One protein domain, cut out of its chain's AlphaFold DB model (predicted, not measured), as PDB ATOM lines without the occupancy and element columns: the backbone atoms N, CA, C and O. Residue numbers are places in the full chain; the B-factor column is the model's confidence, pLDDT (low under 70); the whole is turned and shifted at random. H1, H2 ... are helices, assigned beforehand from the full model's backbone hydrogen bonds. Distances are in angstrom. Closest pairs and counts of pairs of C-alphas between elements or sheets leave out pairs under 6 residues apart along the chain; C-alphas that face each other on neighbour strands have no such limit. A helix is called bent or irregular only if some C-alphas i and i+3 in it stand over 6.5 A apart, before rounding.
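What this domain is: This is residues 138 to 186 of the 246 residues of a protein of Metallosphaera yellowstonensis MK1 (UniProt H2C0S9). Two helices, H1 and then H2, cross as a slanted X, face to face near Arg 152 and Gly 175; residues 158 to 165 fold back from the end of H1 to the start of H2. The printed part has 49 residues, is all helix with no named strand, and is compact, with a radius of gyration of the C-alphas of 10.6 A and spans of 31 by 21 by 14 A.

Where its parts are: Find C-alpha 140 at (12.818, 97.061, 199.994); from there H1, residues 140 to 157, runs 25.8 A. Look next at C-alpha 166, where H2, residues 166 to 185, begins; it runs 27.0 A to C-alpha 185 at (24.825, 90.012, 174.886). H2 has a kink of 63 degrees near residue 179 and is irregular, with C-alphas 181 and 184 7.7 A apart.

How they stand to each other: H1 and H2 touch; their closest C-alphas, of Arg 152 and Gly 175, are 4.1 A apart. They run the same way at a steep tilt of 52 degrees. Every O i to N i+4 pair is within hydrogen-bond range in H1, and 12 of 16 in H2.

The domain as a whole: The C-alphas farthest apart, of Gly 139 and Ser 184, are 31.8 A apart. The printed part has no cut, and the link from H1 to H2 is short. Mean pLDDT of the printed part is 92.0; look at residue 138 for the one value under 70.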
ATOM      1  N   ALA A 138       8.109  91.163 199.371       67.38
ATOM      2  CA  ALA A 138       9.468  91.533 198.969       67.38
ATOM      3  C   ALA A 138       9.988  92.715 199.811       67.38
ATOM      4  O   ALA A 138       9.466  93.827 199.728       67.38
ATOM      5  N   GLY A 139      11.048  92.498 200.595       82.50
ATOM      6  CA  GLY A 139      11.742  93.580 201.300       82.50
ATOM      7  C   GLY A 139      12.267  94.659 200.340       82.50
ATOM      8  O   GLY A 139      12.577  94.378 199.180       82.50
ATOM      9  N   LYS A 140      12.414  95.902 200.822       86.62
ATOM     10  CA  LYS A 140      12.818  97.061 199.994       86.62
ATOM     11  C   LYS A 140      14.106  96.815 199.191       86.62
ATOM     12  O   LYS A 140      14.164  97.161 198.016       86.62
ATOM     13  N   MET A 141      15.106  96.166 199.791       87.75
ATOM     14  CA  MET A 141      16.367  95.834 199.112       87.75
ATOM     15  C   MET A 141      16.182  94.825 197.973       87.75
ATOM     16  O   MET A 141      16.769  94.989 196.903       87.75
ATOM     17  N   ASN A 142      15.314  93.828 198.159       87.88
ATOM     18  CA  ASN A 142      14.985  92.861 197.111       87.88
ATOM     19  C   ASN A 142      14.255  93.544 195.954       87.88
ATOM     20  O   ASN A 142      14.526  93.236 194.796       87.88
ATOM     21  N   LEU A 143      13.385  94.513 196.254       89.44
ATOM     22  CA  LEU A 143      12.704  95.309 195.237       89.44
ATOM     23  C   LEU A 143      13.688  96.180 194.435       89.44
ATOM     24  O   LEU A 143      13.610  96.223 193.209       89.44
ATOM     25  N   ILE A 144      14.645  96.831 195.101       92.62
ATOM     26  CA  ILE A 144      15.699  97.613 194.433       92.62
ATOM     27  C   ILE A 144      16.535  96.711 193.516       92.62
ATOM     28  O   ILE A 144      16.685  97.007 192.331       92.62
ATOM     29  N   SER A 145      17.024  95.581 194.038       93.88
ATOM     30  CA  SER A 145      17.791  94.600 193.260       93.88
ATOM     31  C   SER A 145      16.990  94.074 192.064       93.88
ATOM     32  O   SER A 145      17.503  94.024 190.945       93.88
ATOM     33  N   HIS A 146      15.704  93.764 192.267       93.38
ATOM     34  CA  HIS A 146      14.775  93.370 191.208       93.38
ATOM     35  C   HIS A 146      14.743  94.399 190.073       93.38
ATOM     36  O   HIS A 146      14.939  94.031 188.916       93.38
ATOM     37  N   TYR A 147      14.540  95.684 190.380       94.50
ATOM     38  CA  TYR A 147      14.486  96.727 189.353       94.50
ATOM     39  C   TYR A 147      15.825  96.935 188.642       94.50
ATOM     40  O   TYR A 147      15.830  97.065 187.421       94.50
ATOM     41  N   ILE A 148      16.953  96.912 189.357       96.44
ATOM     42  CA  ILE A 148      18.287  97.034 188.740       96.44
ATOM     43  C   ILE A 148      18.524  95.884 187.752       96.44
ATOM     44  O   ILE A 148      18.935  96.117 186.615       96.44
ATOM     45  N   ASN A 149      18.224  94.643 188.150       96.19
ATOM     46  CA  ASN A 149      18.378  93.470 187.285       96.19
ATOM     47  C   ASN A 149      17.400  93.501 186.100       96.19
ATOM     48  O   ASN A 149      17.790  93.194 184.975       96.19
ATOM     49  N   LYS A 150      16.156  93.940 186.325       95.62
ATOM     50  CA  LYS A 150      15.169  94.147 185.261       95.62
ATOM     51  C   LYS A 150      15.661  95.170 184.241       95.62
ATOM     52  O   LYS A 150      15.602  94.909 183.045       95.62
ATOM     53  N   TYR A 151      16.170  96.315 184.690       96.62
ATOM     54  CA  TYR A 151      16.655  97.360 183.790       96.62
ATOM     55  C   TYR A 151      17.946  96.990 183.065       96.62
ATOM     56  O   TYR A 151      18.093  97.354 181.901       96.62
ATOM     57  N   ARG A 152      18.832  96.210 183.695       96.25
ATOM     58  CA  ARG A 152      19.971  95.584 183.009       96.25
ATOM     59  C   ARG A 152      19.494  94.765 181.805       96.25
ATOM     60  O   ARG A 152      19.982  94.974 180.696       96.25
ATOM     61  N   ASP A 153      18.535  93.863 182.003       96.50
ATOM     62  CA  ASP A 153      18.079  92.960 180.939       96.50
ATOM     63  C   ASP A 153      17.253  93.699 179.862       96.50
ATOM     64  O   ASP A 153      17.434  93.463 178.665       96.50
ATOM     65  N   ILE A 154      16.427  94.674 180.255       94.69
ATOM     66  CA  ILE A 154      15.736  95.595 179.329       94.69
ATOM     67  C   ILE A 154      16.745  96.360 178.460       94.69
ATOM     68  O   ILE A 154      16.576  96.465 177.247       94.69
ATOM     69  N   PHE A 155      17.832  96.859 179.050       95.31
ATOM     70  CA  PHE A 155      18.877  97.549 178.295       95.31
ATOM     71  C   PHE A 155      19.602  96.616 177.313       95.31
ATOM     72  O   PHE A 155      19.860  97.002 176.171       95.31
ATOM     73  N   ILE A 156      19.904  95.381 177.729       94.81
ATOM     74  CA  ILE A 156      20.550  94.363 176.881       94.81
ATOM     75  C   ILE A 156      19.658  93.961 175.693       94.81
ATOM     76  O   ILE A 156      20.169  93.655 174.615       94.81
ATOM     77  N   THR A 157      18.338  93.933 175.877       94.38
ATOM     78  CA  THR A 157      17.364  93.598 174.820       94.38
ATOM     79  C   THR A 157      17.000  94.791 173.937       94.38
ATOM     80  O   THR A 157      16.505  94.600 172.830       94.38
ATOM     81  N   GLY A 158      17.244  96.018 174.404       93.06
ATOM     82  CA  GLY A 158      16.810  97.236 173.724       93.06
ATOM     83  C   GLY A 158      15.304  97.499 173.841       93.06
ATOM     84  O   GLY A 158      14.797  98.382 173.144       93.06
ATOM     85  N   LEU A 159      14.602  96.762 174.713       92.69
ATOM     86  CA  LEU A 159      13.176  96.941 174.971       92.69
ATOM     87  C   LEU A 159      12.923  98.384 175.451       92.69
ATOM     88  O   LEU A 159      13.627  98.857 176.351       92.69
ATOM     89  N   PRO A 160      11.955  99.121 174.874       91.06
ATOM     90  CA  PRO A 160      11.668 100.468 175.335       91.06
ATOM     91  C   PRO A 160      11.191 100.463 176.788       91.06
ATOM     92  O   PRO A 160      10.401  99.617 177.205       91.06
ATOM     93  N   VAL A 161      11.672 101.437 177.553       89.06
ATOM     94  CA  VAL A 161      11.321 101.629 178.956       89.06
ATOM     95  C   VAL A 161      10.723 103.010 179.141       89.06
ATOM     96  O   VAL A 161      11.204 103.988 178.572       89.06
ATOM     97  N   ASN A 162       9.677 103.082 179.953       86.38
ATOM     98  CA  ASN A 162       9.107 104.341 180.389       86.38
ATOM     99  C   ASN A 162       9.717 104.734 181.750       86.38
ATOM    100  O   ASN A 162       9.560 104.009 182.732       86.38
ATOM    101  N   LEU A 163      10.418 105.871 181.796       87.81
ATOM    102  CA  LEU A 163      11.118 106.389 182.977       87.81
ATOM    103  C   LEU A 163      10.490 107.699 183.474       87.81
ATOM    104  O   LEU A 163      11.168 108.706 183.630       87.81
ATOM    105  N   ASN A 164       9.189 107.680 183.759       87.25
ATOM    106  CA  ASN A 164       8.443 108.859 184.223       87.25
ATOM    107  C   ASN A 164       8.775 109.330 185.655       87.25
ATOM    108  O   ASN A 164       8.216 110.319 186.118       87.25
ATOM    109  N   ASN A 165       9.638 108.622 186.390       90.56
ATOM    110  CA  ASN A 165       9.972 108.939 187.779       90.56
ATOM    111  C   ASN A 165      11.502 108.991 187.973       90.56
ATOM    112  O   ASN A 165      12.180 108.043 187.562       90.56
ATOM    113  N   PRO A 166      12.050 110.021 188.654       92.06
ATOM    114  CA  PRO A 166      13.492 110.157 188.889       92.06
ATOM    115  C   PRO A 166      14.144 108.939 189.562       92.06
ATOM    116  O   PRO A 166      15.242 108.534 189.192       92.06
ATOM    117  N   GLY A 167      13.459 108.290 190.506       91.31
ATOM    118  CA  GLY A 167      13.946 107.071 191.151       91.31
ATOM    119  C   GLY A 167      14.094 105.903 190.173       91.31
ATOM    120  O   GLY A 167      15.077 105.166 190.237       91.31
ATOM    121  N   LEU A 168      13.176 105.759 189.209       92.38
ATOM    122  CA  LEU A 168      13.313 104.751 188.153       92.38
ATOM    123  C   LEU A 168      14.471 105.080 187.205       92.38
ATOM    124  O   LEU A 168      15.136 104.153 186.755       92.38
ATOM    125  N   MET A 169      14.751 106.364 186.946       94.62
ATOM    126  CA  MET A 169      15.925 106.774 186.162       94.62
ATOM    127  C   MET A 169      17.231 106.361 186.848       94.62
ATOM    128  O   MET A 169      18.113 105.807 186.194       94.62
ATOM    129  N   VAL A 170      17.336 106.557 188.169       95.75
ATOM    130  CA  VAL A 170      18.505 106.120 188.952       95.75
ATOM    131  C   VAL A 170      18.666 104.601 188.883       95.75
ATOM    132  O   VAL A 170      19.744 104.103 188.560       95.75
ATOM    133  N   LEU A 171      17.590 103.846 189.121       96.50
ATOM    134  CA  LEU A 171      17.622 102.382 189.041       96.50
ATOM    135  C   LEU A 171      17.960 101.888 187.627       96.50
ATOM    136  O   LEU A 171      18.663 100.887 187.481       96.50
ATOM    137  N   PHE A 172      17.496 102.589 186.591       96.69
ATOM    138  CA  PHE A 172      17.835 102.289 185.204       96.69
ATOM    139  C   PHE A 172      19.322 102.514 184.928       96.69
ATOM    140  O   PHE A 172      19.971 101.615 184.399       96.69
ATOM    141  N   ALA A 173      19.887 103.649 185.348       96.81
ATOM    142  CA  ALA A 173      21.314 103.932 185.207       96.81
ATOM    143  C   ALA A 173      22.180 102.867 185.904       96.81
ATOM    144  O   ALA A 173      23.133 102.357 185.313       96.81
ATOM    145  N   LEU A 174      21.799 102.449 187.117       97.56
ATOM    146  CA  LEU A 174      22.455 101.339 187.820       97.56
ATOM    147  C   LEU A 174      22.338 100.014 187.048       97.56
ATOM    148  O   LEU A 174      23.303  99.253 186.981       97.56
ATOM    149  N   GLY A 175      21.186  99.746 186.427       97.25
ATOM    150  CA  GLY A 175      20.990  98.598 185.538       97.25
ATOM    151  C   GLY A 175      21.914  98.627 184.316       97.25
ATOM    152  O   GLY A 175      22.513  97.606 183.978       97.25
ATOM    153  N   VAL A 176      22.096  99.796 183.692       96.31
ATOM    154  CA  VAL A 176      23.023  99.996 182.563       96.31
ATOM    155  C   VAL A 176      24.471  99.748 182.987       96.31
ATOM    156  O   VAL A 176      25.182  99.015 182.303       96.31
ATOM    157  N   ILE A 177      24.898 100.278 184.137       97.06
ATOM    158  CA  ILE A 177      26.239 100.019 184.689       97.06
ATOM    159  C   ILE A 177      26.427  98.516 184.930       97.06
ATOM    160  O   ILE A 177      27.424  97.930 184.508       97.06
ATOM    161  N   LYS A 178      25.431  97.852 185.529       96.31
ATOM    162  CA  LYS A 178      25.452  96.398 185.742       96.31
ATOM    163  C   LYS A 178      25.495  95.605 184.426       96.31
ATOM    164  O   LYS A 178      25.949  94.463 184.418       96.31
ATOM    165  N   ALA A 179      25.028  96.172 183.314       94.81
ATOM    166  CA  ALA A 179      25.060  95.520 182.010       94.81
ATOM    167  C   ALA A 179      26.444  95.557 181.340       94.81
ATOM    168  O   ALA A 179      26.643  94.781 180.408       94.81
ATOM    169  N   ILE A 180      27.396  96.380 181.808       94.00
ATOM    170  CA  ILE A 180      28.735  96.534 181.201       94.00
ATOM    171  C   ILE A 180      29.436  95.179 180.965       94.00
ATOM    172  O   ILE A 180      29.821  94.915 179.825       94.00
ATOM    173  N   PRO A 181      29.521  94.256 181.948       92.88
ATOM    174  CA  PRO A 181      30.152  92.947 181.737       92.88
ATOM    175  C   PRO A 181      29.392  92.040 180.756       92.88
ATOM    176  O   PRO A 181      29.906  91.022 180.310       92.88
ATOM    177  N   SER A 182      28.138  92.372 180.446       88.88
ATOM    178  CA  SER A 182      27.241  91.620 179.567       88.88
ATOM    179  C   SER A 182      26.948  92.350 178.253       88.88
ATOM    180  O   SER A 182      26.006  91.976 177.556       88.88
ATOM    181  N   LEU A 183      27.726  93.375 177.883       88.69
ATOM    182  CA  LEU A 183      27.514  94.116 176.631       88.69
ATOM    183  C   LEU A 183      27.652  93.238 175.383       88.69
ATOM    184  O   LEU A 183      26.996  93.513 174.384       88.69
ATOM    185  N   SER A 184      28.411  92.141 175.459       85.69
ATOM    186  CA  SER A 184      28.477  91.116 174.406       85.69
ATOM    187  C   SER A 184      27.124  90.454 174.114       85.69
ATOM    188  O   SER A 184      26.906  89.936 173.020       85.69
ATOM    189  N   LEU A 185      26.192  90.486 175.072       83.00
ATOM    190  CA  LEU A 185      24.825  90.012 174.886       83.00
ATOM    191  C   LEU A 185      23.937  91.057 174.205       83.00
ATOM    192  O   LEU A 185      22.848  90.703 173.764       83.00
ATOM    193  N   LYS A 186      24.327  92.333 174.132       87.81
ATOM    194  CA  LYS A 186      23.473  93.368 173.546       87.81
ATOM    195  C   LYS A 186      23.283  93.103 172.054       87.81
ATOM    196  O   LYS A 186      24.242  92.892 171.315       87.81
TER     197      LYS A 186